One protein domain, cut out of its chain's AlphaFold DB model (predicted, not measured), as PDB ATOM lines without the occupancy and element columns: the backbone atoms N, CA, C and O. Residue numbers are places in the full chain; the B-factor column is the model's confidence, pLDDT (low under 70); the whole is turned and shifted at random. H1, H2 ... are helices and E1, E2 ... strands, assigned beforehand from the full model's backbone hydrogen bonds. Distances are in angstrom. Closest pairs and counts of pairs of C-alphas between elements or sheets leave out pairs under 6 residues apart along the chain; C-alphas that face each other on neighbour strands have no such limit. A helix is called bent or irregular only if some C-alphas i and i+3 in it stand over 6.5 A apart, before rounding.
ATOM      1  N   LEU A  68     -19.589  20.633 -87.473       50.75
ATOM      2  CA  LEU A  68     -18.164  20.799 -87.195       50.75
ATOM      3  C   LEU A  68     -17.510  19.415 -87.077       50.75
ATOM      4  O   LEU A  68     -18.098  18.527 -86.453       50.75
ATOM      5  N   PRO A  69     -16.300  19.211 -87.624       55.16
ATOM      6  CA  PRO A  69     -15.492  18.041 -87.301       55.16
ATOM      7  C   PRO A  69     -15.301  17.913 -85.786       55.16
ATOM      8  O   PRO A  69     -15.078  18.910 -85.094       55.16
ATOM      9  N   ASP A  70     -15.346  16.685 -85.268       55.09
ATOM     10  CA  ASP A  70     -15.241  16.413 -83.827       55.09
ATOM     11  C   ASP A  70     -13.943  16.983 -83.219       55.09
ATOM     12  O   ASP A  70     -13.887  17.300 -82.030       55.09
ATOM     13  N   GLU A  71     -12.886  17.119 -84.023       56.16
ATOM     14  CA  GLU A  71     -11.580  17.679 -83.663       56.16
ATOM     15  C   GLU A  71     -11.576  19.199 -83.431       56.16
ATOM     16  O   GLU A  71     -10.574  19.730 -82.966       56.16
ATOM     17  N   LEU A  72     -12.665  19.904 -83.749       62.28
ATOM     18  CA  LEU A  72     -12.718  21.371 -83.773       62.28
ATOM     19  C   LEU A  72     -13.695  21.974 -82.759       62.28
ATOM     20  O   LEU A  72     -13.752  23.192 -82.608       62.28
ATOM     21  N   VAL A  73     -14.460  21.146 -82.050       64.50
ATOM     22  CA  VAL A  73     -15.571  21.611 -81.205       64.50
ATOM     23  C   VAL A  73     -15.090  22.401 -79.977       64.50
ATOM     24  O   VAL A  73     -15.688  23.426 -79.649       64.50
ATOM     25  N   ASP A  74     -14.008  21.972 -79.315       65.88
ATOM     26  CA  ASP A  74     -13.437  22.706 -78.171       65.88
ATOM     27  C   ASP A  74     -12.900  24.071 -78.641       65.88
ATOM     28  O   ASP A  74     -13.252  25.113 -78.094       65.88
ATOM     29  N   THR A  75     -12.158  24.076 -79.751       74.56
ATOM     30  CA  THR A  75     -11.625  25.289 -80.378       74.56
ATOM     31  C   THR A  75     -12.735  26.249 -80.827       74.56
ATOM     32  O   THR A  75     -12.622  27.461 -80.658       74.56
ATOM     33  N   TYR A  76     -13.827  25.726 -81.385       72.62
ATOM     34  CA  TYR A  76     -14.987  26.519 -81.777       72.62
ATOM     35  C   TYR A  76     -15.704  27.122 -80.563       72.62
ATOM     36  O   TYR A  76     -16.113  28.281 -80.610       72.62
ATOM     37  N   THR A  77     -15.817  26.372 -79.465       71.25
ATOM     38  CA  THR A  77     -16.369  26.891 -78.204       71.25
ATOM     39  C   THR A  77     -15.542  28.071 -77.698       71.25
ATOM     40  O   THR A  77     -16.099  29.135 -77.430       71.25
ATOM     41  N   ASP A  78     -14.217  27.930 -77.666       76.81
ATOM     42  CA  ASP A  78     -13.315  29.011 -77.262       76.81
ATOM     43  C   ASP A  78     -13.428  30.237 -78.189       76.81
ATOM     44  O   ASP A  78     -13.495  31.381 -77.732       76.81
ATOM     45  N   ALA A  79     -13.517  30.013 -79.507       81.00
ATOM     46  CA  ALA A  79     -13.723  31.080 -80.485       81.00
ATOM     47  C   ALA A  79     -15.060  31.806 -80.274       81.00
ATOM     48  O   ALA A  79     -15.138  33.022 -80.444       81.00
ATOM     49  N   TYR A  80     -16.106  31.087 -79.866       71.06
ATOM     50  CA  TYR A  80     -17.411  31.663 -79.555       71.06
ATOM     51  C   TYR A  80     -17.388  32.512 -78.276       71.06
ATOM     52  O   TYR A  80     -18.010  33.578 -78.223       71.06
ATOM     53  N   VAL A  81     -16.640  32.085 -77.254       71.88
ATOM     54  CA  VAL A  81     -16.402  32.884 -76.039       71.88
ATOM     55  C   VAL A  81     -15.655  34.173 -76.390       71.88
ATOM     56  O   VAL A  81     -16.089  35.259 -76.002       71.88
ATOM     57  N   LEU A  82     -14.598  34.087 -77.203       80.94
ATOM     58  CA  LEU A  82     -13.870  35.264 -77.680       80.94
ATOM     59  C   LEU A  82     -14.766  36.194 -78.517       80.94
ATOM     60  O   LEU A  82     -14.775  37.404 -78.293       80.94
ATOM     61  N   ALA A  83     -15.562  35.646 -79.438       79.75
ATOM     62  CA  ALA A  83     -16.536  36.403 -80.222       79.75
ATOM     63  C   ALA A  83     -17.531  37.155 -79.323       79.75
ATOM     64  O   ALA A  83     -17.808  38.333 -79.545       79.75
ATOM     65  N   SER A  84     -18.011  36.502 -78.262       71.38
ATOM     66  CA  SER A  84     -18.891  37.120 -77.266       71.38
ATOM     67  C   SER A  84     -18.191  38.274 -76.540       71.38
ATOM     68  O   SER A  84     -18.767  39.354 -76.414       71.38
ATOM     69  N   ASN A  85     -16.924  38.098 -76.146       72.00
ATOM     70  CA  ASN A  85     -16.117  39.160 -75.536       72.00
ATOM     71  C   ASN A  85     -15.937  40.375 -76.450       72.00
ATOM     72  O   ASN A  85     -15.974  41.506 -75.968       72.00
ATOM     73  N   ILE A  86     -15.783  40.167 -77.758       79.56
ATOM     74  CA  ILE A  86     -15.654  41.260 -78.733       79.56
ATOM     75  C   ILE A  86     -16.973  42.034 -78.860       79.56
ATOM     76  O   ILE A  86     -16.963  43.263 -78.916       79.56
ATOM     77  N   VAL A  87     -18.119  41.345 -78.849       72.19
ATOM     78  CA  VAL A  87     -19.442  41.996 -78.861       72.19
ATOM     79  C   VAL A  87     -19.664  42.821 -77.590       72.19
ATOM     80  O   VAL A  87     -20.116  43.966 -77.683       72.19
ATOM     81  N   ILE A  88     -19.306  42.281 -76.419       68.69
ATOM     82  CA  ILE A  88     -19.387  43.002 -75.136       68.69
ATOM     83  C   ILE A  88     -18.483  44.242 -75.169       68.69
ATOM     84  O   ILE A  88     -18.956  45.344 -74.892       68.69
ATOM     85  N   ALA A  89     -17.231  44.101 -75.618       73.69
ATOM     86  CA  ALA A  89     -16.316  45.229 -75.804       73.69
ATOM     87  C   ALA A  89     -16.902  46.299 -76.744       73.69
ATOM     88  O   ALA A  89     -16.773  47.498 -76.493       73.69
ATOM     89  N   GLY A  90     -17.594  45.869 -77.807       74.88
ATOM     90  CA  GLY A  90     -18.371  46.712 -78.720       74.88
ATOM     91  C   GLY A  90     -19.369  47.611 -78.009       74.88
ATOM     92  O   GLY A  90     -19.429  48.819 -78.262       74.88
ATOM     93  N   TYR A  91     -20.139  47.015 -77.105       70.06
ATOM     94  CA  TYR A  91     -21.147  47.712 -76.323       70.06
ATOM     95  C   TYR A  91     -20.524  48.676 -75.305       70.06
ATOM     96  O   TYR A  91     -20.879  49.855 -75.284       70.06
ATOM     97  N   GLU A  92     -19.565  48.206 -74.505       73.56
ATOM     98  CA  GLU A  92     -18.977  48.991 -73.413       73.56
ATOM     99  C   GLU A  92     -18.146  50.173 -73.913       73.56
ATOM    100  O   GLU A  92     -18.272  51.294 -73.412       73.56
ATOM    101  N   LEU A  93     -17.337  49.955 -74.952       83.69
ATOM    102  CA  LEU A  93     -16.475  50.990 -75.519       83.69
ATOM    103  C   LEU A  93     -17.185  51.863 -76.555       83.69
ATOM    104  O   LEU A  93     -16.589  52.824 -77.044       83.69
ATOM    105  N   LYS A  94     -18.435  51.535 -76.915       86.62
ATOM    106  CA  LYS A  94     -19.198  52.189 -77.994       86.62
ATOM    107  C   LYS A  94     -18.422  52.215 -79.319       86.62
ATOM    108  O   LYS A  94     -18.461  53.197 -80.060       86.62
ATOM    109  N   LYS A  95     -17.704  51.126 -79.614       89.06
ATOM    110  CA  LYS A  95     -16.897  50.939 -80.830       89.06
ATOM    111  C   LYS A  95     -17.460  49.802 -81.673       89.06
ATOM    112  O   LYS A  95     -18.083  48.877 -81.165       89.06
ATOM    113  N   LYS A  96     -17.228  49.871 -82.982       86.19
ATOM    114  CA  LYS A  96     -17.602  48.812 -83.935       86.19
ATOM    115  C   LYS A  96     -16.404  48.107 -84.556       86.19
ATOM    116  O   LYS A  96     -16.551  46.992 -85.036       86.19
ATOM    117  N   LYS A  97     -15.226  48.735 -84.507       94.56
ATOM    118  CA  LYS A  97     -13.982  48.211 -85.070       94.56
ATOM    119  C   LYS A  97     -12.999  47.866 -83.964       94.56
ATOM    120  O   LYS A  97     -12.775  48.684 -83.068       94.56
ATOM    121  N   PHE A  98     -12.421  46.678 -84.060       92.25
ATOM    122  CA  PHE A  98     -11.510  46.105 -83.084       92.25
ATOM    123  C   PHE A  98     -10.262  45.571 -83.762       92.25
ATOM    124  O   PHE A  98     -10.332  45.001 -84.846       92.25
ATOM    125  N   VAL A  99      -9.134  45.727 -83.079       94.25
ATOM    126  CA  VAL A  99      -7.884  45.057 -83.426       94.25
ATOM    127  C   VAL A  99      -7.602  44.037 -82.334       94.25
ATOM    128  O   VAL A  99      -7.555  44.370 -81.146       94.25
ATOM    129  N   LEU A 100      -7.433  42.788 -82.745       93.69
ATOM    130  CA  LEU A 100      -7.031  41.686 -81.889       93.69
ATOM    131  C   LEU A 100      -5.541  41.442 -82.080       93.69
ATOM    132  O   LEU A 100      -5.104  41.113 -83.179       93.69
ATOM    133  N   ASN A 101      -4.762  41.572 -81.013       92.94
ATOM    134  CA  ASN A 101      -3.374  41.132 -81.000       92.94
ATOM    135  C   ASN A 101      -3.334  39.680 -80.542       92.94
ATOM    136  O   ASN A 101      -3.609  39.384 -79.377       92.94
ATOM    137  N   VAL A 102      -2.991  38.791 -81.467       91.75
ATOM    138  CA  VAL A 102      -2.936  37.353 -81.229       91.75
ATOM    139  C   VAL A 102      -1.492  36.930 -81.053       91.75
ATOM    140  O   VAL A 102      -0.643  37.173 -81.912       91.75
ATOM    141  N   SER A 103      -1.231  36.253 -79.945       90.56
ATOM    142  CA  SER A 103       0.014  35.536 -79.693       90.56
ATOM    143  C   SER A 103      -0.294  34.083 -79.349       90.56
ATOM    144  O   SER A 103      -1.459  33.716 -79.221       90.56
ATOM    145  N   TYR A 104       0.730  33.238 -79.248       91.06
ATOM    146  CA  TYR A 104       0.549  31.814 -78.986       91.06
ATOM    147  C   TYR A 104       1.568  31.323 -77.967       91.06
ATOM    148  O   TYR A 104       2.732  31.737 -77.979       91.06
ATOM    149  N   PHE A 105       1.138  30.398 -77.116       90.31
ATOM    150  CA  PHE A 105       2.018  29.698 -76.192       90.31
ATOM    151  C   PHE A 105       1.668  28.212 -76.128       90.31
ATOM    152  O   PHE A 105       0.513  27.820 -76.273       90.31
ATOM    153  N   ALA A 106       2.675  27.377 -75.885       90.50
ATOM    154  CA  ALA A 106       2.475  25.974 -75.554       90.50
ATOM    155  C   ALA A 106       2.510  25.793 -74.032       90.50
ATOM    156  O   ALA A 106       3.426  26.270 -73.358       90.50
ATOM    157  N   SER A 107       1.516  25.097 -73.496       89.31
ATOM    158  CA  SER A 107       1.434  24.674 -72.101       89.31
ATOM    159  C   SER A 107       1.762  23.192 -72.007       89.31
ATOM    160  O   SER A 107       1.149  22.378 -72.701       89.31
ATOM    161  N   LEU A 108       2.727  22.843 -71.161       88.25
ATOM    162  CA  LEU A 108       3.206  21.474 -70.990       88.25
ATOM    163  C   LEU A 108       2.982  21.025 -69.554       88.25
ATOM    164  O   LEU A 108       3.398  21.717 -68.621       88.25
ATOM    165  N   ALA A 109       2.333  19.879 -69.365       77.69
ATOM    166  CA  ALA A 109       2.108  19.339 -68.032       77.69
ATOM    167  C   ALA A 109       3.425  18.831 -67.433       77.69
ATOM    168  O   ALA A 109       4.038  17.903 -67.957       77.69
ATOM    169  N   GLN A 110       3.834  19.394 -66.298       64.19
ATOM    170  CA  GLN A 110       4.914  18.841 -65.491       64.19
ATOM    171  C   GLN A 110       4.328  17.808 -64.532       64.19
ATOM    172  O   GLN A 110       3.529  18.132 -63.649       64.19
ATOM    173  N   THR A 111       4.743  16.554 -64.679       51.78
ATOM    174  CA  THR A 111       4.535  15.542 -63.645       51.78
ATOM    175  C   THR A 111       5.486  15.826 -62.486       51.78
ATOM    176  O   THR A 111       6.669  15.511 -62.553       51.78
ATOM    177  N   SER A 112       4.964  16.437 -61.422       52.84
ATOM    178  CA  SER A 112       5.546  16.356 -60.079       52.84
ATOM    179  C   SER A 112       4.563  15.605 -59.183       52.84
ATOM    180  O   SER A 112       3.353  15.746 -59.370       52.84
ATOM    181  N   GLU A 113       5.062  14.814 -58.233       47.66
ATOM    182  CA  GLU A 113       4.249  13.883 -57.431       47.66
ATOM    183  C   GLU A 113       3.105  14.546 -56.645       47.66
ATOM    184  O   GLU A 113       2.194  13.842 -56.234       47.66
ATOM    185  N   ASN A 114       3.090  15.877 -56.474       46.78
ATOM    186  CA  ASN A 114       2.095  16.546 -55.629       46.78
ATOM    187  C   ASN A 114       1.485  17.856 -56.174       46.78
ATOM    188  O   ASN A 114       0.584  18.393 -55.538       46.78
ATOM    189  N   LEU A 115       1.891  18.374 -57.344       49.78
ATOM    190  CA  LEU A 115       1.299  19.584 -57.946       49.78
ATOM    191  C   LEU A 115       1.321  19.508 -59.482       49.78
ATOM    192  O   LEU A 115       2.386  19.356 -60.085       49.78
ATOM    193  N   LYS A 116       0.158  19.692 -60.129       53.28
ATOM    194  CA  LYS A 116       0.079  19.946 -61.579       53.28
ATOM    195  C   LYS A 116       0.640  21.341 -61.856       53.28
ATOM    196  O   LYS A 116      -0.084  22.328 -61.783       53.28
ATOM    197  N   ARG A 117       1.939  21.429 -62.133       66.44
ATOM    198  CA  ARG A 117       2.562  22.648 -62.663       66.44
ATOM    199  C   ARG A 117       2.575  22.563 -64.181       66.44
ATOM    200  O   ARG A 117       2.791  21.491 -64.735       66.44
ATOM    201  N   PHE A 118       2.335  23.683 -64.849       76.81
ATOM    202  CA  PHE A 118       2.438  23.768 -66.300       76.81
ATOM    203  C   PHE A 118       3.637  24.638 -66.664       76.81
ATOM    204  O   PHE A 118       3.772  25.752 -66.157       76.81
ATOM    205  N   ARG A 119       4.523  24.127 -67.525       84.50
ATOM    206  CA  ARG A 119       5.571  24.942 -68.152       84.50
ATOM    207  C   ARG A 119       4.947  25.672 -69.334       84.50
ATOM    208  O   ARG A 119       4.228  25.053 -70.109       84.50
ATOM    209  N   ARG A 120       5.250  26.959 -69.490       88.31
ATOM    210  CA  ARG A 120       4.832  27.762 -70.645       88.31
ATOM    211  C   ARG A 120       6.023  27.975 -71.579       88.31
ATOM    212  O   ARG A 120       7.079  28.411 -71.127       88.31
ATOM    213  N   ILE A 121       5.856  27.656 -72.858       88.94
ATOM    214  CA  ILE A 121       6.801  27.979 -73.933       88.94
ATOM    215  C   ILE A 121       6.149  29.040 -74.809       88.94
ATOM    216  O   ILE A 121       5.104  28.800 -75.411       88.94
ATOM    217  N   ASN A 122       6.773  30.211 -74.874       87.44
ATOM    218  CA  ASN A 122       6.383  31.261 -75.808       87.44
ATOM    219  C   ASN A 122       7.097  31.042 -77.155       87.44
ATOM    220  O   ASN A 122       8.112  30.350 -77.208       87.44
ATOM    221  N   ASN A 123       6.570  31.638 -78.226       83.56
ATOM    222  CA  ASN A 123       7.158  31.609 -79.573       83.56
ATOM    223  C   ASN A 123       7.295  30.205 -80.186       83.56
ATOM    224  O   ASN A 123       8.252  29.914 -80.900       83.56
ATOM    225  N   ILE A 124       6.307  29.332 -79.965       87.19
ATOM    226  CA  ILE A 124       6.304  27.977 -80.541       87.19
ATOM    227  C   ILE A 124       6.450  27.983 -82.074       87.19
ATOM    228  O   ILE A 124       7.034  27.066 -82.633       87.19
ATOM    229  N   ALA A 125       5.999  29.044 -82.752       86.56
ATOM    230  CA  ALA A 125       6.108  29.208 -84.201       86.56
ATOM    231  C   ALA A 125       7.541  29.414 -84.731       86.56
ATOM    232  O   ALA A 125       7.741  29.374 -85.944       86.56
ATOM    233  N   GLU A 126       8.521  29.660 -83.857       89.62
ATOM    234  CA  GLU A 126       9.942  29.762 -84.226       89.62
ATOM    235  C   GLU A 126      10.635  28.394 -84.286       89.62
ATOM    236  O   GLU A 126      11.772  28.299 -84.744       89.62
ATOM    237  N   TYR A 127       9.971  27.332 -83.823       92.44
ATOM    238  CA  TYR A 127      10.505  25.980 -83.913       92.44
ATOM    239  C   TYR A 127      10.488  25.527 -85.373       92.44
ATOM    240  O   TYR A 127       9.533  25.778 -86.111       92.44
ATOM    241  N   ASP A 128      11.537  24.821 -85.789       94.00
ATOM    242  CA  ASP A 128      11.465  24.014 -86.999       94.00
ATOM    243  C   ASP A 128      10.523  22.813 -86.787       94.00
ATOM    244  O   ASP A 128      10.149  22.462 -85.662       94.00
ATOM    245  N   VAL A 129      10.098  22.208 -87.896       94.56
ATOM    246  CA  VAL A 129       9.085  21.144 -87.892       94.56
ATOM    247  C   VAL A 129       9.541  19.939 -87.072       94.56
ATOM    248  O   VAL A 129       8.745  19.414 -86.296       94.56
ATOM    249  N   ASP A 130      10.800  19.525 -87.212       94.31
ATOM    250  CA  ASP A 130      11.312  18.326 -86.551       94.31
ATOM    251  C   ASP A 130      11.423  18.563 -85.038       94.31
ATOM    252  O   ASP A 130      10.879  17.792 -84.247       94.31
ATOM    253  N   ARG A 131      11.965  19.712 -84.617       93.81
ATOM    254  CA  ARG A 131      12.024  20.094 -83.198       93.81
ATOM    255  C   ARG A 131      10.642  20.218 -82.552       93.81
ATOM    256  O   ARG A 131      10.484  19.953 -81.357       93.81
ATOM    257  N   PHE A 132       9.637  20.662 -83.303       93.88
ATOM    258  CA  PHE A 132       8.260  20.710 -82.814       93.88
ATOM    259  C   PHE A 132       7.666  19.306 -82.641       93.88
ATOM    260  O   PHE A 132       7.016  19.047 -81.628       93.88
ATOM    261  N   ILE A 133       7.920  18.393 -83.581       93.69
ATOM    262  CA  ILE A 133       7.507  16.986 -83.481       93.69
ATOM    263  C   ILE A 133       8.143  16.326 -82.250       93.69
ATOM    264  O   ILE A 133       7.419  15.738 -81.446       93.69
ATOM    265  N   ASP A 134       9.450  16.511 -82.040       91.88
ATOM    266  CA  ASP A 134      10.179  15.974 -80.882       91.88
ATOM    267  C   ASP A 134       9.598  16.471 -79.547       91.88
ATOM    268  O   ASP A 134       9.477  15.727 -78.567       91.88
ATOM    269  N   LEU A 135       9.191  17.744 -79.494       90.88
ATOM    270  CA  LEU A 135       8.539  18.318 -78.318       90.88
ATOM    271  C   LEU A 135       7.172  17.666 -78.053       90.88
ATOM    272  O   LEU A 135       6.847  17.358 -76.908       90.88
ATOM    273  N   ILE A 136       6.368  17.454 -79.098       89.50
ATOM    274  CA  ILE A 136       5.055  16.801 -78.980       89.50
ATOM    275  C   ILE A 136       5.203  15.352 -78.497       89.50
ATOM    276  O   ILE A 136       4.385  14.872 -77.704       89.50
ATOM    277  N   GLU A 137       6.237  14.658 -78.971       88.12
ATOM    278  CA  GLU A 137       6.528  13.276 -78.604       88.12
ATOM    279  C   GLU A 137       6.970  13.141 -77.142       88.12
ATOM    280  O   GLU A 137       6.424  12.320 -76.400       88.12
ATOM    281  N   SER A 138       7.935  13.962 -76.725       85.56
ATOM    282  CA  SER A 138       8.601  13.853 -75.419       85.56
ATOM    283  C   SER A 138       7.719  14.231 -74.224       85.56
ATOM    284  O   SER A 138       7.960  13.786 -73.102       85.56
ATOM    285  N   GLU A 139       6.678  15.032 -74.438       84.50
ATOM    286  CA  GLU A 139       5.927  15.667 -73.356       84.50
ATOM    287  C   GLU A 139       4.626  14.928 -73.071       84.50
ATOM    288  O   GLU A 139       3.827  14.708 -73.975       84.50
ATOM    289  N   SER A 140       4.362  14.563 -71.810       77.06
ATOM    290  CA  SER A 140       3.191  13.751 -71.419       77.06
ATOM    291  C   SER A 140       1.857  14.349 -71.897       77.06
ATOM    292  O   SER A 140       1.004  13.629 -72.431       77.06
ATOM    293  N   PHE A 141       1.728  15.669 -71.800       81.56
ATOM    294  CA  PHE A 141       0.615  16.450 -72.311       81.56
ATOM    295  C   PHE A 141       1.108  17.835 -72.727       81.56
ATOM    296  O   PHE A 141       1.747  18.532 -71.937       81.56
ATOM    297  N   ILE A 142       0.768  18.229 -73.952       86.50
ATOM    298  CA  ILE A 142       1.079  19.533 -74.529       86.50
ATOM    299  C   ILE A 142      -0.145  20.061 -75.271       86.50
ATOM    300  O   ILE A 142      -0.746  19.363 -76.092       86.50
ATOM    301  N   THR A 143      -0.485  21.314 -74.995       86.94
ATOM    302  CA  THR A 143      -1.549  22.045 -75.685       86.94
ATOM    303  C   THR A 143      -1.035  23.410 -76.087       86.94
ATOM    304  O   THR A 143      -0.333  24.063 -75.317       86.94
ATOM    305  N   ILE A 144      -1.395  23.842 -77.290       88.94
ATOM    306  CA  ILE A 144      -1.156  25.209 -77.739       88.94
ATOM    307  C   ILE A 144      -2.415  26.026 -77.476       88.94
ATOM    308  O   ILE A 144      -3.524  25.562 -77.739       88.94
ATOM    309  N   TYR A 145      -2.220  27.233 -76.969       89.56
ATOM    310  CA  TYR A 145      -3.265  28.219 -76.773       89.56
ATOM    311  C   TYR A 145      -2.916  29.458 -77.584       89.56
ATOM    312  O   TYR A 145      -1.753  29.877 -77.622       89.56
ATOM    313  N   SER A 146      -3.918  30.054 -78.225       88.88
ATOM    314  CA  SER A 146      -3.819  31.462 -78.583       88.88
ATOM    315  C   SER A 146      -3.999  32.299 -77.320       88.88
ATOM    316  O   SER A 146      -4.751  31.924 -76.436       88.88
ATOM    317  N   GLU A 147      -3.307  33.418 -77.205       88.44
ATOM    318  CA  GLU A 147      -3.529  34.422 -76.171       88.44
ATOM    319  C   GLU A 147      -3.873  35.718 -76.895       88.44
ATOM    320  O   GLU A 147      -3.027  36.301 -77.590       88.44
ATOM    321  N   THR A 148      -5.137  36.129 -76.782       89.50
ATOM    322  CA  THR A 148      -5.687  37.242 -77.561       89.50
ATOM    323  C   THR A 148      -5.950  38.462 -76.693       89.50
ATOM    324  O   THR A 148      -6.706  38.414 -75.721       89.50
ATOM    325  N   LYS A 149      -5.387  39.602 -77.098       91.56
ATOM    326  CA  LYS A 149      -5.664  40.907 -76.491       91.56
ATOM    327  C   LYS A 149      -6.512  41.754 -77.430       91.56
ATOM    328  O   LYS A 149      -6.107  42.008 -78.561       91.56
ATOM    329  N   ILE A 150      -7.654  42.222 -76.939       89.81
ATOM    330  CA  ILE A 150      -8.499  43.200 -77.631       89.81
ATOM    331  C   ILE A 150      -7.925  44.589 -77.320       89.81
ATOM    332  O   ILE A 150      -7.788  44.954 -76.153       89.81
ATOM    333  N   GLU A 151      -7.530  45.363 -78.333       90.12
ATOM    334  CA  GLU A 151      -6.905  46.673 -78.096       90.12
ATOM    335  C   GLU A 151      -7.842  47.632 -77.340       90.12
ATOM    336  O   GLU A 151      -8.940  47.960 -77.794       90.12
ATOM    337  N   GLY A 152      -7.375  48.117 -76.184       87.44
ATOM    338  CA  GLY A 152      -8.116  49.060 -75.344       87.44
ATOM    339  C   GLY A 152      -9.253  48.438 -74.531       87.44
ATOM    340  O   GLY A 152     -10.120  49.182 -74.080       87.44
ATOM    341  N   TYR A 153      -9.258  47.113 -74.353       85.75
ATOM    342  CA  TYR A 153     -10.273  46.401 -73.584       85.75
ATOM    343  C   TYR A 153      -9.655  45.306 -72.710       85.75
ATOM    344  O   TYR A 153      -8.858  44.494 -73.185       85.75
ATOM    345  N   GLU A 154     -10.048  45.269 -71.441       80.56
ATOM    346  CA  GLU A 154      -9.700  44.187 -70.524       80.56
ATOM    347  C   GLU A 154     -10.845  43.162 -70.516       80.56
ATOM    348  O   GLU A 154     -11.985  43.526 -70.230       80.56
ATOM    349  N   PRO A 155     -10.594  41.901 -70.901       66.50
ATOM    350  CA  PRO A 155     -11.662  40.930 -71.086       66.50
ATOM    351  C   PRO A 155     -12.204  40.387 -69.758       66.50
ATOM    352  O   PRO A 155     -11.456  40.157 -68.813       66.50
ATOM    353  N   PHE A 156     -13.507  40.093 -69.727       50.09
ATOM    354  CA  PHE A 156     -14.166  39.442 -68.584       50.09
ATOM    355  C   PHE A 156     -13.839  37.949 -68.454       50.09
ATOM    356  O   PHE A 156     -13.948  37.386 -67.366       50.09
ATOM    357  N   PHE A 157     -13.452  37.300 -69.553       58.34
ATOM    358  CA  PHE A 157     -13.137  35.872 -69.607       58.34
ATOM    359  C   PHE A 157     -11.777  35.638 -70.265       58.34
ATOM    360  O   PHE A 157     -11.218  36.537 -70.898       58.34
ATOM    361  N   SER A 158     -11.258  34.413 -70.140       66.38
ATOM    362  CA  SER A 158     -10.065  34.010 -70.885       66.38
ATOM    363  C   SER A 158     -10.300  34.182 -72.387       66.38
ATOM    364  O   SER A 158     -11.331  33.770 -72.916       66.38
ATOM    365  N   ASN A 159      -9.333  34.794 -73.065       70.12
ATOM    366  CA  ASN A 159      -9.325  35.001 -74.511       70.12
ATOM    367  C   ASN A 159      -8.378  34.001 -75.185       70.12
ATOM    368  O   ASN A 159      -7.556  34.363 -76.041       70.12
ATOM    369  N   GLU A 160      -8.453  32.756 -74.727       82.94
ATOM    370  CA  GLU A 160      -7.596  31.678 -75.179       82.94
ATOM    371  C   GLU A 160      -8.371  30.708 -76.052       82.94
ATOM    372  O   GLU A 160      -9.405  30.199 -75.638       82.94
ATOM    373  N   ILE A 161      -7.849  30.437 -77.248       81.62
ATOM    374  CA  ILE A 161      -8.354  29.367 -78.107       81.62
ATOM    375  C   ILE A 161      -7.406  28.183 -77.999       81.62
ATOM    376  O   ILE A 161      -6.227  28.294 -78.341       81.62
ATOM    377  N   SER A 162      -7.927  27.054 -77.525       83.69
ATOM    378  CA  SER A 162      -7.200  25.811 -77.308       83.69
ATOM    379  C   SER A 162      -7.097  24.973 -78.579       83.69
ATOM    380  O   SER A 162      -8.067  24.741 -79.303       83.69
ATOM    381  N   PHE A 163      -5.896  24.454 -78.821       81.62
ATOM    382  CA  PHE A 163      -5.560  23.561 -79.931       81.62
ATOM    383  C   PHE A 163      -5.362  22.121 -79.421       81.62
ATOM    384  O   PHE A 163      -4.653  21.323 -80.038       81.62
ATOM    385  N   ILE A 164      -5.953  21.788 -78.267       80.31
ATOM    386  CA  ILE A 164      -5.760  20.516 -77.549       80.31
ATOM    387  C   ILE A 164      -6.028  19.287 -78.418       80.31
ATOM    388  O   ILE A 164      -5.311  18.289 -78.334       80.31
ATOM    389  N   ASP A 165      -7.044  19.349 -79.273       73.00
ATOM    390  CA  ASP A 165      -7.405  18.238 -80.143       73.00
ATOM    391  C   ASP A 165      -6.391  18.033 -81.264       73.00
ATOM    392  O   ASP A 165      -6.049  16.890 -81.579       73.00
ATOM    393  N   PHE A 166      -5.847  19.119 -81.815       75.56
ATOM    394  CA  PHE A 166      -4.804  19.064 -82.835       75.56
ATOM    395  C   PHE A 166      -3.502  18.503 -82.271       75.56
ATOM    396  O   PHE A 166      -2.951  17.554 -82.834       75.56
ATOM    397  N   THR A 167      -3.031  19.026 -81.134       82.19
ATOM    398  CA  THR A 167      -1.788  18.548 -80.510       82.19
ATOM    399  C   THR A 167      -1.915  17.095 -80.057       82.19
ATOM    400  O   THR A 167      -0.999  16.298 -80.266       82.19
ATOM    401  N   ARG A 168      -3.079  16.697 -79.525       78.94
ATOM    402  CA  ARG A 168      -3.356  15.304 -79.151       78.94
ATOM    403  C   ARG A 168      -3.435  14.376 -80.360       78.94
ATOM    404  O   ARG A 168      -2.931  13.257 -80.290       78.94
ATOM    405  N   THR A 169      -4.064  14.811 -81.449       76.81
ATOM    406  CA  THR A 169      -4.173  14.016 -82.680       76.81
ATOM    407  C   THR A 169      -2.802  13.797 -83.310       76.81
ATOM    408  O   THR A 169      -2.462  12.661 -83.638       76.81
ATOM    409  N   LEU A 170      -1.982  14.848 -83.392       85.12
ATOM    410  CA  LEU A 170      -0.599  14.753 -83.856       85.12
ATOM    411  C   LEU A 170       0.212  13.786 -82.984       85.12
ATOM    412  O   LEU A 170       0.863  12.884 -83.507       85.12
ATOM    413  N   LYS A 171       0.099  13.901 -81.655       85.31
ATOM    414  CA  LYS A 171       0.773  12.997 -80.715       85.31
ATOM    415  C   LYS A 171       0.370  11.535 -80.903       85.31
ATOM    416  O   LYS A 171       1.224  10.652 -80.892       85.31
ATOM    417  N   LEU A 172      -0.924  11.265 -81.077       79.06
ATOM    418  CA  LEU A 172      -1.410   9.910 -81.337       79.06
ATOM    419  C   LEU A 172      -0.843   9.352 -82.647       79.06
ATOM    420  O   LEU A 172      -0.464   8.185 -82.684       79.06
ATOM    421  N   LEU A 173      -0.756  10.174 -83.697       81.50
ATOM    422  CA  LEU A 173      -0.199   9.764 -84.984       81.50
ATOM    423  C   LEU A 173       1.303   9.446 -84.885       81.50
ATOM    424  O   LEU A 173       1.736   8.422 -85.409       81.50
ATOM    425  N   ILE A 174       2.073  10.263 -84.157       84.88
ATOM    426  CA  ILE A 174       3.493  10.003 -83.856       84.88
ATOM    427  C   ILE A 174       3.646   8.690 -83.079       84.88
ATOM    428  O   ILE A 174       4.445   7.834 -83.451       84.88
ATOM    429  N   HIS A 175       2.828   8.478 -82.046       80.62
ATOM    430  CA  HIS A 175       2.871   7.244 -81.264       80.62
ATOM    431  C   HIS A 175       2.557   6.003 -82.115       80.62
ATOM    432  O   HIS A 175       3.242   4.988 -82.008       80.62
ATOM    433  N   VAL A 176       1.553   6.088 -82.996       74.62
ATOM    434  CA  VAL A 176       1.243   5.018 -83.955       74.62
ATOM    435  C   VAL A 176       2.432   4.762 -84.871       74.62
ATOM    436  O   VAL A 176       2.853   3.614 -84.969       74.62
ATOM    437  N   LYS A 177       3.020   5.801 -85.480       81.38
ATOM    438  CA  LYS A 177       4.223   5.663 -86.313       81.38
ATOM    439  C   LYS A 177       5.317   4.897 -85.566       81.38
ATOM    440  O   LYS A 177       5.807   3.902 -86.087       81.38
ATOM    441  N   ASN A 178       5.654   5.307 -84.347       80.31
ATOM    442  CA  ASN A 178       6.743   4.699 -83.581       80.31
ATOM    443  C   ASN A 178       6.467   3.228 -83.237       80.31
ATOM    444  O   ASN A 178       7.370   2.400 -83.314       80.31
ATOM    445  N   ASN A 179       5.211   2.870 -82.957       71.31
ATOM    446  CA  ASN A 179       4.829   1.469 -82.770       71.31
ATOM    447  C   ASN A 179       4.947   0.660 -84.073       71.31
ATOM    448  O   ASN A 179       5.402  -0.483 -84.041       71.31
ATOM    449  N   LEU A 180       4.566   1.247 -85.215       67.88
ATOM    450  CA  LEU A 180       4.626   0.594 -86.526       67.88
ATOM    451  C   LEU A 180       6.065   0.384 -87.023       67.88
ATOM    452  O   LEU A 180       6.319  -0.613 -87.692       67.88
ATOM    453  N   VAL A 181       7.008   1.272 -86.674       73.94
ATOM    454  CA  VAL A 181       8.437   1.148 -87.045       73.94
ATOM    455  C   VAL A 181       9.010  -0.207 -86.628       73.94
ATOM    456  O   VAL A 181       9.748  -0.817 -87.397       73.94
ATOM    457  N   THR A 182       8.611  -0.720 -85.461       65.81
ATOM    458  CA  THR A 182       9.027  -2.039 -84.950       65.81
ATOM    459  C   THR A 182       8.702  -3.188 -85.916       65.81
ATOM    460  O   THR A 182       9.352  -4.228 -85.870       65.81
ATOM    461  N   TYR A 183       7.734  -3.002 -86.819       66.06
ATOM    462  CA  TYR A 183       7.286  -4.009 -87.787       66.06
ATOM    463  C   TYR A 183       7.281  -3.476 -89.228       66.06
ATOM    464  O   TYR A 183       6.483  -3.923 -90.056       66.06
ATOM    465  N   ALA A 184       8.158  -2.515 -89.536       67.44
ATOM    466  CA  ALA A 184       8.173  -1.811 -90.817       67.44
ATOM    467  C   ALA A 184       8.223  -2.756 -92.033       67.44
ATOM    468  O   ALA A 184       7.499  -2.532 -92.996       67.44
ATOM    469  N   GLU A 185       8.996  -3.844 -91.970       68.56
ATOM    470  CA  GLU A 185       9.103  -4.829 -93.061       68.56
ATOM    471  C   GLU A 185       7.762  -5.508 -93.381       68.56
ATOM    472  O   GLU A 185       7.395  -5.662 -94.544       68.56
ATOM    473  N   ILE A 186       6.988  -5.869 -92.352       66.44
ATOM    474  CA  ILE A 186       5.669  -6.500 -92.507       66.44
ATOM    475  C   ILE A 186       4.675  -5.496 -93.099       66.44
ATOM    476  O   ILE A 186       3.868  -5.842 -93.967       66.44
ATOM    477  N   TYR A 187       4.741  -4.244 -92.644       64.38
ATOM    478  CA  TYR A 187       3.854  -3.193 -93.121       64.38
ATOM    479  C   TYR A 187       4.166  -2.754 -94.551       64.38
ATOM    480  O   TYR A 187       3.222  -2.575 -95.312       64.38
ATOM    481  N   GLU A 188       5.434  -2.670 -94.956       72.50
ATOM    482  CA  GLU A 188       5.812  -2.334 -96.337       72.50
ATOM    483  C   GLU A 188       5.351  -3.393 -97.350       72.50
ATOM    484  O   GLU A 188       5.009  -3.059 -98.482       72.50
ATOM    485  N   ILE A 189       5.258  -4.666 -96.946       73.19
ATOM    486  CA  ILE A 189       4.710  -5.732 -97.801       73.19
ATOM    487  C   ILE A 189       3.190  -5.585 -97.978       73.19
ATOM    488  O   ILE A 189       2.660  -5.845 -99.059       73.19
ATOM    489  N   LEU A 190       2.474  -5.213 -96.915       66.25
ATOM    490  CA  LEU A 190       1.006  -5.158 -96.907       66.25
ATOM    491  C   LEU A 190       0.441  -3.815 -97.394       66.25
ATOM    492  O   LEU A 190      -0.650  -3.779 -97.958       66.25
ATOM    493  N   SER A 191       1.166  -2.722 -97.176       70.25
ATOM    494  CA  SER A 191       0.856  -1.377 -97.659       70.25
ATOM    495  C   SER A 191       2.170  -0.631 -97.930       70.25
ATOM    496  O   SER A 191       2.745   0.002 -97.034       70.25
ATOM    497  N   PRO A 192       2.661  -0.701 -99.179       80.38
ATOM    498  CA  PRO A 192       3.883  -0.021 -99.574       80.38
ATOM    499  C   PRO A 192       3.794   1.489 -99.340       80.38
ATOM    500  O   PRO A 192       2.789   2.129 -99.674       80.38
ATOM    501  N   ASN A 193       4.875   2.079 -98.834       84.00
ATOM    502  CA  ASN A 193       5.007   3.501 -98.503       84.00
ATOM    503  C   ASN A 193       4.112   4.011 -97.364       84.00
ATOM    504  O   ASN A 193       4.046   5.228 -97.161       84.00
ATOM    505  N   LEU A 194       3.420   3.155 -96.607       79.81
ATOM    506  CA  LEU A 194       2.559   3.611 -95.510       79.81
ATOM    507  C   LEU A 194       3.328   4.432 -94.473       79.81
ATOM    508  O   LEU A 194       2.860   5.489 -94.047       79.81
ATOM    509  N   MET A 195       4.532   3.988 -94.115       81.56
ATOM    510  CA  MET A 195       5.377   4.684 -93.144       81.56
ATOM    511  C   MET A 195       5.782   6.072 -93.642       81.56
ATOM    512  O   MET A 195       5.714   7.043 -92.887       81.56
ATOM    513  N   ASN A 196       6.102   6.189 -94.933       87.62
ATOM    514  CA  ASN A 196       6.403   7.468 -95.572       87.62
ATOM    515  C   ASN A 196       5.175   8.388 -95.631       87.62
ATOM    516  O   ASN A 196       5.300   9.577 -95.350       87.62
ATOM    517  N   LYS A 197       3.979   7.860 -95.937       86.81
ATOM    518  CA  LYS A 197       2.725   8.638 -95.919       86.81
ATOM    519  C   LYS A 197       2.424   9.181 -94.520       86.81
ATOM    520  O   LYS A 197       2.044  10.343 -94.387       86.81
ATOM    521  N   ILE A 198       2.594   8.356 -93.481       85.12
ATOM    522  CA  ILE A 198       2.395   8.767 -92.086       85.12
ATOM    523  C   ILE A 198       3.405   9.856 -91.707       85.12
ATOM    524  O   ILE A 198       3.005  10.878 -91.156       85.12
ATOM    525  N   ASP A 199       4.689   9.676 -92.036       90.19
ATOM    526  CA  ASP A 199       5.734  10.669 -91.754       90.19
ATOM    527  C   ASP A 199       5.466  12.013 -92.447       90.19
ATOM    528  O   ASP A 199       5.513  13.068 -91.813       90.19
ATOM    529  N   GLN A 200       5.106  11.973 -93.732       91.25
ATOM    530  CA  GLN A 200       4.722  13.163 -94.488       91.25
ATOM    531  C   GLN A 200       3.504  13.849 -93.869       91.25
ATOM    532  O   GLN A 200       3.514  15.069 -93.719       91.25
ATOM    533  N   LEU A 201       2.485  13.091 -93.452       89.06
ATOM    534  CA  LEU A 201       1.294  13.664 -92.833       89.06
ATOM    535  C   LEU A 201       1.603  14.326 -91.482       89.06
ATOM    536  O   LEU A 201       1.115  15.424 -91.223       89.06
ATOM    537  N   ILE A 202       2.436  13.699 -90.642       90.88
ATOM    538  CA  ILE A 202       2.902  14.288 -89.374       90.88
ATOM    539  C   ILE A 202       3.583  15.634 -89.650       90.88
ATOM    540  O   ILE A 202       3.237  16.634 -89.018       90.88
ATOM    541  N   LYS A 203       4.494  15.682 -90.631       94.00
ATOM    542  CA  LYS A 203       5.205  16.907 -91.027       94.00
ATOM    543  C   LYS A 203       4.272  17.972 -91.607       94.00
ATOM    544  O   LYS A 203       4.426  19.146 -91.278       94.00
ATOM    545  N   GLU A 204       3.294  17.593 -92.433       91.31
ATOM    546  CA  GLU A 204       2.283  18.512 -92.976       91.31
ATOM    547  C   GLU A 204       1.444  19.153 -91.861       91.31
ATOM    548  O   GLU A 204       1.294  20.376 -91.833       91.31
ATOM    549  N   ILE A 205       0.942  18.345 -90.920       88.00
ATOM    550  CA  ILE A 205       0.144  18.824 -89.781       88.00
ATOM    551  C   ILE A 205       0.985  19.750 -88.900       88.00
ATOM    552  O   ILE A 205       0.564  20.866 -88.602       88.00
ATOM    553  N   ALA A 206       2.187  19.312 -88.512       90.88
ATOM    554  CA  ALA A 206       3.111  20.095 -87.696       90.88
ATOM    555  C   ALA A 206       3.418  21.459 -88.333       90.88
ATOM    556  O   ALA A 206       3.327  22.496 -87.674       90.88
ATOM    557  N   LYS A 207       3.710  21.474 -89.638       91.69
ATOM    558  CA  LYS A 207       3.987  22.696 -90.394       91.69
ATOM    559  C   LYS A 207       2.802  23.661 -90.409       91.69
ATOM    560  O   LYS A 207       3.007  24.860 -90.223       91.69
ATOM    561  N   GLU A 208       1.583  23.177 -90.636       87.81
ATOM    562  CA  GLU A 208       0.405  24.054 -90.644       87.81
ATOM    563  C   GLU A 208       0.059  24.569 -89.243       87.81
ATOM    564  O   GLU A 208      -0.287  25.743 -89.119       87.81
ATOM    565  N   ILE A 209       0.251  23.771 -88.184       87.38
ATOM    566  CA  ILE A 209       0.120  24.252 -86.797       87.38
ATOM    567  C   ILE A 209       1.119  25.385 -86.533       87.38
ATOM    568  O   ILE A 209       0.720  26.463 -86.094       87.38
ATOM    569  N   LEU A 210       2.406  25.191 -86.843       90.38
ATOM    570  CA  LEU A 210       3.439  26.214 -86.639       90.38
ATOM    571  C   LEU A 210       3.157  27.494 -87.437       90.38
ATOM    572  O   LEU A 210       3.335  28.602 -86.931       90.38
ATOM    573  N   LYS A 211       2.667  27.353 -88.673       88.81
ATOM    574  CA  LYS A 211       2.241  28.481 -89.510       88.81
ATOM    575  C   LYS A 211       1.057  29.232 -88.893       88.81
ATOM    576  O   LYS A 211       1.071  30.461 -88.904       88.81
ATOM    577  N   ALA A 212       0.069  28.515 -88.355       85.19
ATOM    578  CA  ALA A 212      -1.084  29.100 -87.673       85.19
ATOM    579  C   ALA A 212      -0.675  29.857 -86.396       85.19
ATOM    580  O   ALA A 212      -1.218  30.926 -86.126       85.19
ATOM    581  N   CYS A 213       0.338  29.358 -85.677       88.38
ATOM    582  CA  CYS A 213       0.835  29.905 -84.408       88.38
ATOM    583  C   CYS A 213       1.691  31.180 -84.533       88.38
ATOM    584  O   CYS A 213       2.318  31.606 -83.558       88.38
ATOM    585  N   LYS A 214       1.769  31.800 -85.714       89.81
ATOM    586  CA  LYS A 214       2.469  33.076 -85.878       89.81
ATOM    587  C   LYS A 214       1.650  34.209 -85.276       89.81
ATOM    588  O   LYS A 214       0.452  34.318 -85.536       89.81
ATOM    589  N   ALA A 215       2.320  35.069 -84.511       90.00
ATOM    590  CA  ALA A 215       1.698  36.273 -83.983       90.00
ATOM    591  C   ALA A 215       1.131  37.118 -85.130       90.00
ATOM    592  O   ALA A 215       1.775  37.287 -86.171       90.00
ATOM    593  N   LYS A 216      -0.084  37.626 -84.941       92.31
ATOM    594  CA  LYS A 216      -0.814  38.368 -85.969       92.31
ATOM    595  C   LYS A 216      -1.765  39.373 -85.349       92.31
ATOM    596  O   LYS A 216      -2.133  39.268 -84.178       92.31
ATOM    597  N   LYS A 217      -2.148  40.347 -86.167       94.00
ATOM    598  CA  LYS A 217      -3.244  41.262 -85.877       94.00
ATOM    599  C   LYS A 217      -4.444  40.855 -86.714       94.00
ATOM    600  O   LYS A 217      -4.284  40.628 -87.908       94.00
ATOM    601  N   ILE A 218      -5.606  40.760 -86.082       93.50
ATOM    602  CA  ILE A 218      -6.873  40.486 -86.762       93.50
ATOM    603  C   ILE A 218      -7.764  41.700 -86.559       93.50
ATOM    604  O   ILE A 218      -7.957  42.152 -85.429       93.50
ATOM    605  N   GLU A 219      -8.279  42.237 -87.654       94.12
ATOM    606  CA  GLU A 219      -9.208  43.359 -87.633       94.12
ATOM    607  C   GLU A 219     -10.635  42.827 -87.717       94.12
ATOM    608  O   GLU A 219     -10.949  41.996 -88.560       94.12
ATOM    609  N   ILE A 220     -11.503  43.300 -86.827       92.06
ATOM    610  CA  ILE A 220     -12.917  42.931 -86.815       92.06
ATOM    611  C   ILE A 220     -13.749  44.188 -86.912       92.06
ATOM    612  O   ILE A 220     -13.621  45.096 -86.088       92.06
ATOM    613  N   ASN A 221     -14.651  44.205 -87.885       91.56
ATOM    614  CA  ASN A 221     -15.720  45.178 -87.979       91.56
ATOM    615  C   ASN A 221     -17.052  44.499 -87.648       91.56
ATOM    616  O   ASN A 221     -17.570  43.723 -88.441       91.56
ATOM    617  N   LEU A 222     -17.631  44.808 -86.487       82.50
ATOM    618  CA  LEU A 222     -18.889  44.211 -86.025       82.50
ATOM    619  C   LEU A 222     -20.075  44.457 -86.972       82.50
ATOM    620  O   LEU A 222     -21.076  43.760 -86.865       82.50
ATOM    621  N   GLU A 223     -19.991  45.440 -87.870       88.06
ATOM    622  CA  GLU A 223     -21.036  45.717 -88.864       88.06
ATOM    623  C   GLU A 223     -21.037  44.725 -90.038       88.06
ATOM    624  O   GLU A 223     -22.027  44.637 -90.758       88.06
ATOM    625  N   GLU A 224     -19.952  43.968 -90.224       88.62
ATOM    626  CA  GLU A 224     -19.814  42.963 -91.289       88.62
ATOM    627  C   GLU A 224     -20.381  41.593 -90.891       88.62
ATOM    628  O   GLU A 224     -20.473  40.695 -91.727       88.62
ATOM    629  N   PHE A 225     -20.797  41.430 -89.631       79.12
ATOM    630  CA  PHE A 225     -21.267  40.162 -89.079       79.12
ATOM    631  C   PHE A 225     -22.715  40.269 -88.600       79.12
ATOM    632  O   PHE A 225     -23.101  41.235 -87.940       79.12
ATOM    633  N   TYR A 226     -23.521  39.245 -88.888       71.06
ATOM    634  CA  TYR A 226     -24.927  39.197 -88.476       71.06
ATOM    635  C   TYR A 226     -25.110  38.564 -87.092       71.06
ATOM    636  O   TYR A 226     -26.136  38.782 -86.441       71.06
ATOM    637  N   SER A 227     -24.129  37.788 -86.624       66.38
ATOM    638  CA  SER A 227     -24.193  37.059 -85.362       66.38
ATOM    639  C   SER A 227     -22.816  36.785 -84.742       66.38
ATOM    640  O   SER A 227     -21.783  36.804 -85.411       66.38
ATOM    641  N   THR A 228     -22.803  36.442 -83.449       65.50
ATOM    642  CA  THR A 228     -21.610  35.932 -82.746       65.50
ATOM    643  C   THR A 228     -21.065  34.650 -83.386       65.50
ATOM    644  O   THR A 228     -19.865  34.398 -83.330       65.50
ATOM    645  N   HIS A 229     -21.935  33.850 -84.011       71.12
ATOM    646  CA  HIS A 229     -21.537  32.653 -84.749       71.12
ATOM    647  C   HIS A 229     -20.644  33.001 -85.947       71.12
ATOM    648  O   HIS A 229     -19.588  32.394 -86.118       71.12
ATOM    649  N   ASP A 230     -21.020  34.024 -86.717       71.50
ATOM    650  CA  ASP A 230     -20.252  34.468 -87.886       71.50
ATOM    651  C   ASP A 230     -18.864  34.972 -87.474       71.50
ATOM    652  O   ASP A 230     -17.860  34.628 -88.100       71.50
ATOM    653  N   ILE A 231     -18.795  35.712 -86.362       77.50
ATOM    654  CA  ILE A 231     -17.532  36.182 -85.782       77.50
ATOM    655  C   ILE A 231     -16.676  34.989 -85.335       77.50
ATOM    656  O   ILE A 231     -15.482  34.958 -85.615       77.50
ATOM    657  N   ALA A 232     -17.263  33.988 -84.671       78.25
ATOM    658  CA  ALA A 232     -16.538  32.796 -84.231       78.25
ATOM    659  C   ALA A 232     -15.959  32.003 -85.415       78.25
ATOM    660  O   ALA A 232     -14.812  31.567 -85.355       78.25
ATOM    661  N   ARG A 233     -16.713  31.851 -86.514       80.06
ATOM    662  CA  ARG A 233     -16.215  31.194 -87.735       80.06
ATOM    663  C   ARG A 233     -15.090  31.981 -88.390       80.06
ATOM    664  O   ARG A 233     -14.061  31.392 -88.701       80.06
ATOM    665  N   TYR A 234     -15.257  33.295 -88.515       86.56
ATOM    666  CA  TYR A 234     -14.206  34.178 -89.011       86.56
ATOM    667  C   TYR A 234     -12.928  34.063 -88.170       86.56
ATOM    668  O   TYR A 234     -11.843  33.857 -88.706       86.56
ATOM    669  N   LEU A 235     -13.054  34.095 -86.839       86.88
ATOM    670  CA  LEU A 235     -11.932  33.896 -85.923       86.88
ATOM    671  C   LEU A 235     -11.268  32.532 -86.125       86.88
ATOM    672  O   LEU A 235     -10.047  32.455 -86.123       86.88
ATOM    673  N   LEU A 236     -12.017  31.449 -86.323       82.62
ATOM    674  CA  LEU A 236     -11.408  30.144 -86.590       82.62
ATOM    675  C   LEU A 236     -10.634  30.123 -87.907       82.62
ATOM    676  O   LEU A 236      -9.509  29.622 -87.928       82.62
ATOM    677  N   ASP A 237     -11.195  30.684 -88.977       83.69
ATOM    678  CA  ASP A 237     -10.501  30.805 -90.261       83.69
ATOM    679  C   ASP A 237      -9.192  31.589 -90.100       83.69
ATOM    680  O   ASP A 237      -8.129  31.107 -90.501       83.69
ATOM    681  N   GLU A 238      -9.237  32.730 -89.412       86.12
ATOM    682  CA  GLU A 238      -8.065  33.571 -89.174       86.12
ATOM    683  C   GLU A 238      -7.036  32.911 -88.248       86.12
ATOM    684  O   GLU A 238      -5.832  32.973 -88.506       86.12
ATOM    685  N   TYR A 239      -7.464  32.256 -87.164       80.44
ATOM    686  CA  TYR A 239      -6.560  31.675 -86.166       80.44
ATOM    687  C   TYR A 239      -5.916  30.390 -86.656       80.44
ATOM    688  O   TYR A 239      -4.712  30.221 -86.445       80.44
ATOM    689  N   LEU A 240      -6.697  29.512 -87.282       71.75
ATOM    690  CA  LEU A 240      -6.289  28.157 -87.633       71.75
ATOM    691  C   LEU A 240      -5.926  27.979 -89.100       71.75
ATOM    692  O   LEU A 240      -5.359  26.942 -89.430       71.75
ATOM    693  N   ASN A 241      -6.253  28.924 -89.989       73.44
ATOM    694  CA  ASN A 241      -6.349  28.600 -91.413       73.44
ATOM    695  C   ASN A 241      -7.244  27.351 -91.577       73.44
ATOM    696  O   ASN A 241      -6.824  26.331 -92.130       73.44
ATOM    697  N   TYR A 242      -8.439  27.418 -90.973       65.88
ATOM    698  CA  TYR A 242      -9.337  26.295 -90.664       65.88
ATOM    699  C   TYR A 242      -9.485  25.304 -91.826       65.88
ATOM    700  O   TYR A 242      -9.206  24.117 -91.663       65.88
ATOM    701  N   ASN A 243      -9.780  25.804 -93.028       67.94
ATOM    702  CA  ASN A 243      -9.948  24.973 -94.224       67.94
ATOM    703  C   ASN A 243      -8.692  24.152 -94.582       67.94
ATOM    704  O   ASN A 243      -8.784  23.037 -95.100       67.94
ATOM    705  N   SER A 244      -7.499  24.691 -94.321       76.44
ATOM    706  CA  SER A 244      -6.228  24.003 -94.565       76.44
ATOM    707  C   SER A 244      -5.998  22.878 -93.557       76.44
ATOM    708  O   SER A 244      -5.726  21.743 -93.958       76.44
ATOM    709  N   LEU A 245      -6.146  23.173 -92.258       71.19
ATOM    710  CA  LEU A 245      -5.940  22.198 -91.183       71.19
ATOM    711  C   LEU A 245      -6.992  21.087 -91.206       71.19
ATOM    712  O   LEU A 245      -6.621  19.917 -91.121       71.19
ATOM    713  N   GLU A 246      -8.271  21.416 -91.392       70.56
ATOM    714  CA  GLU A 246      -9.352  20.431 -91.519       70.56
ATOM    715  C   GLU A 246      -9.071  19.450 -92.665       70.56
ATOM    716  O   GLU A 246      -9.118  18.231 -92.485       70.56
ATOM    717  N   ARG A 247      -8.690  19.967 -93.841       74.94
ATOM    718  CA  ARG A 247      -8.374  19.141 -95.011       74.94
ATOM    719  C   ARG A 247      -7.178  18.217 -94.784       74.94
ATOM    720  O   ARG A 247      -7.137  17.133 -95.355       74.94
ATOM    721  N   ILE A 248      -6.180  18.639 -94.014       77.38
ATOM    722  CA  ILE A 248      -5.003  17.803 -93.740       77.38
ATOM    723  C   ILE A 248      -5.337  16.760 -92.675       77.38
ATOM    724  O   ILE A 248      -5.028  15.585 -92.857       77.38
ATOM    725  N   VAL A 249      -6.023  17.153 -91.601       70.62
ATOM    726  CA  VAL A 249      -6.427  16.241 -90.523       70.62
ATOM    727  C   VAL A 249      -7.422  15.194 -91.021       70.62
ATOM    728  O   VAL A 249      -7.336  14.035 -90.614       70.62
ATOM    729  N   SER A 250      -8.299  15.525 -91.972       71.81
ATOM    730  CA  SER A 250      -9.226  14.548 -92.553       71.81
ATOM    731  C   SER A 250      -8.510  13.384 -93.254       71.81
ATOM    732  O   SER A 250      -9.024  12.263 -93.240       71.81
ATOM    733  N   LYS A 251      -7.279  13.578 -93.758       79.44
ATOM    734  CA  LYS A 251      -6.450  12.502 -94.340       79.44
ATOM    735  C   LYS A 251      -6.098  11.403 -93.329       79.44
ATOM    736  O   LYS A 251      -5.853  10.266 -93.731       79.44
ATOM    737  N   ILE A 252      -6.127  11.696 -92.023       69.81
ATOM    738  CA  ILE A 252      -5.901  10.702 -90.958       69.81
ATOM    739  C   ILE A 252      -6.946   9.584 -91.027       69.81
ATOM    740  O   ILE A 252      -6.633   8.429 -90.735       69.81
ATOM    741  N   SER A 253      -8.180   9.892 -91.439       66.94
ATOM    742  CA  SER A 253      -9.231   8.880 -91.610       66.94
ATOM    743  C   SER A 253      -8.848   7.822 -92.653       66.94
ATOM    744  O   SER A 253      -9.032   6.631 -92.401       66.94
ATOM    745  N   GLY A 254      -8.219   8.238 -93.757       68.94
ATOM    746  CA  GLY A 254      -7.702   7.345 -94.795       68.94
ATOM    747  C   GLY A 254      -6.620   6.408 -94.259       68.94
ATOM    748  O   GLY A 254      -6.734   5.196 -94.411       68.94
ATOM    749  N   ILE A 255      -5.641   6.953 -93.526       67.94
ATOM    750  CA  ILE A 255      -4.590   6.157 -92.865       67.94
ATOM    751  C   ILE A 255      -5.195   5.179 -91.853       67.94
ATOM    752  O   ILE A 255      -4.786   4.025 -91.770       67.94
ATOM    753  N   THR A 256      -6.201   5.616 -91.094       63.97
ATOM    754  CA  THR A 256      -6.878   4.763 -90.107       63.97
ATOM    755  C   THR A 256      -7.601   3.593 -90.780       63.97
ATOM    756  O   THR A 256      -7.567   2.477 -90.263       63.97
TER     757      THR A 256
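This is residues 68 to 256 of the 270 residues of an uncharacterized protein of Thaumarchaeota archaeon (UniProt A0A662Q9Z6). A long body has two halves: a strongly twisted sheet, in which the long strand E1 pairs with E2, E3 and E4 and on which H1 and H6 pack, and an up-and-down bundle of H3, H5 and H7. H2 packs across H3 and H5, H4 lies across the far end of the bundle, and the hairpin tip at residues 111 to 116 sticks out sideways. The printed part has 189 residues, with seven named helices and four named strands in the order H1 E1 E2 H2 E3 H3 H4 H5 E4 H6 H7. The class is mixed, helices and strands, and the sheet is branched and antiparallel. The whole is compact, with a radius of gyration of the C-alphas of 18.7 A, yet elongated, spanning 65 by 41 by 26 A.

E1, residues 97 to 110, is 40.0 A long and begins at C-alpha 97, (-13.982, 48.211, -85.070). E2 is residues 117 to 122, E3 residues 142 to 150, 25.7 A, and E4 residues 216 to 221. H1, residues 70 to 92, is 34.4 A long and irregular, with C-alphas 71 and 74 7.7 A apart, and has a kink of 26 degrees near residue 77. H2 is residues 129 to 138, H3 residues 164 to 181, 25.8 A, H4 residues 184 to 190, and H5 residues 194 to 212, 26.9 A. H6 is residues 228 to 240; H7, residues 242 to 256, is 21.7 A long and ends at (-6.878, 4.763, -90.107).

E2 and E4 lie on one side of E1, E3 on the other side. E1 and E2 form a hairpin, with N 106 and O 121 2.9 A apart, within hydrogen-bond range; so are N 103 and O 147 of E1 and E3, 3.0 A, and N 98 and O 220 of E1 and E4, 2.8 A. H1 is on the sheet at a height of 8.5 A, over E1 and slantwise to it at 41 degrees on the local plane. H6, also on the sheet, touches H1 at a steep tilt of 60 degrees, closest at the C-alphas of Tyr 80 and Ala 232, 4.9 A. H5, the hub, touches H3 at a shallow tilt of 24 degrees, opposite ways, closest at the C-alphas of Leu 170 and Ile 202, 6.6 A. H5 touches H7 at a shallow tilt of 19 degrees, opposite ways, closest at the C-alphas of Ile 205 and Ile 248, 6.6 A. H2 touches H5, about perpendicular at 79 degrees, closest at the C-alphas of Val 129 and Lys 207, 5.9 A. H4 touches H5 with the C-alphas of Glu 188 and Leu 194 closest, 6.8 A. Every O i to N i+4 pair is within hydrogen-bond range in H2, H3, H4, H5 and H6, against 17 of 19 in H1 and 7 of 11 in H7.

The C-alphas farthest apart, those of Lys 94 and Ile 189, are 65.7 A apart. The printed part has no cut, and its one long link is E3 to H3, residues 151 to 163. The mean pLDDT of the printed part is 79.4; 37 residues are under 70, among them residues 68 to 74, 110 to 117 and 252 to 256.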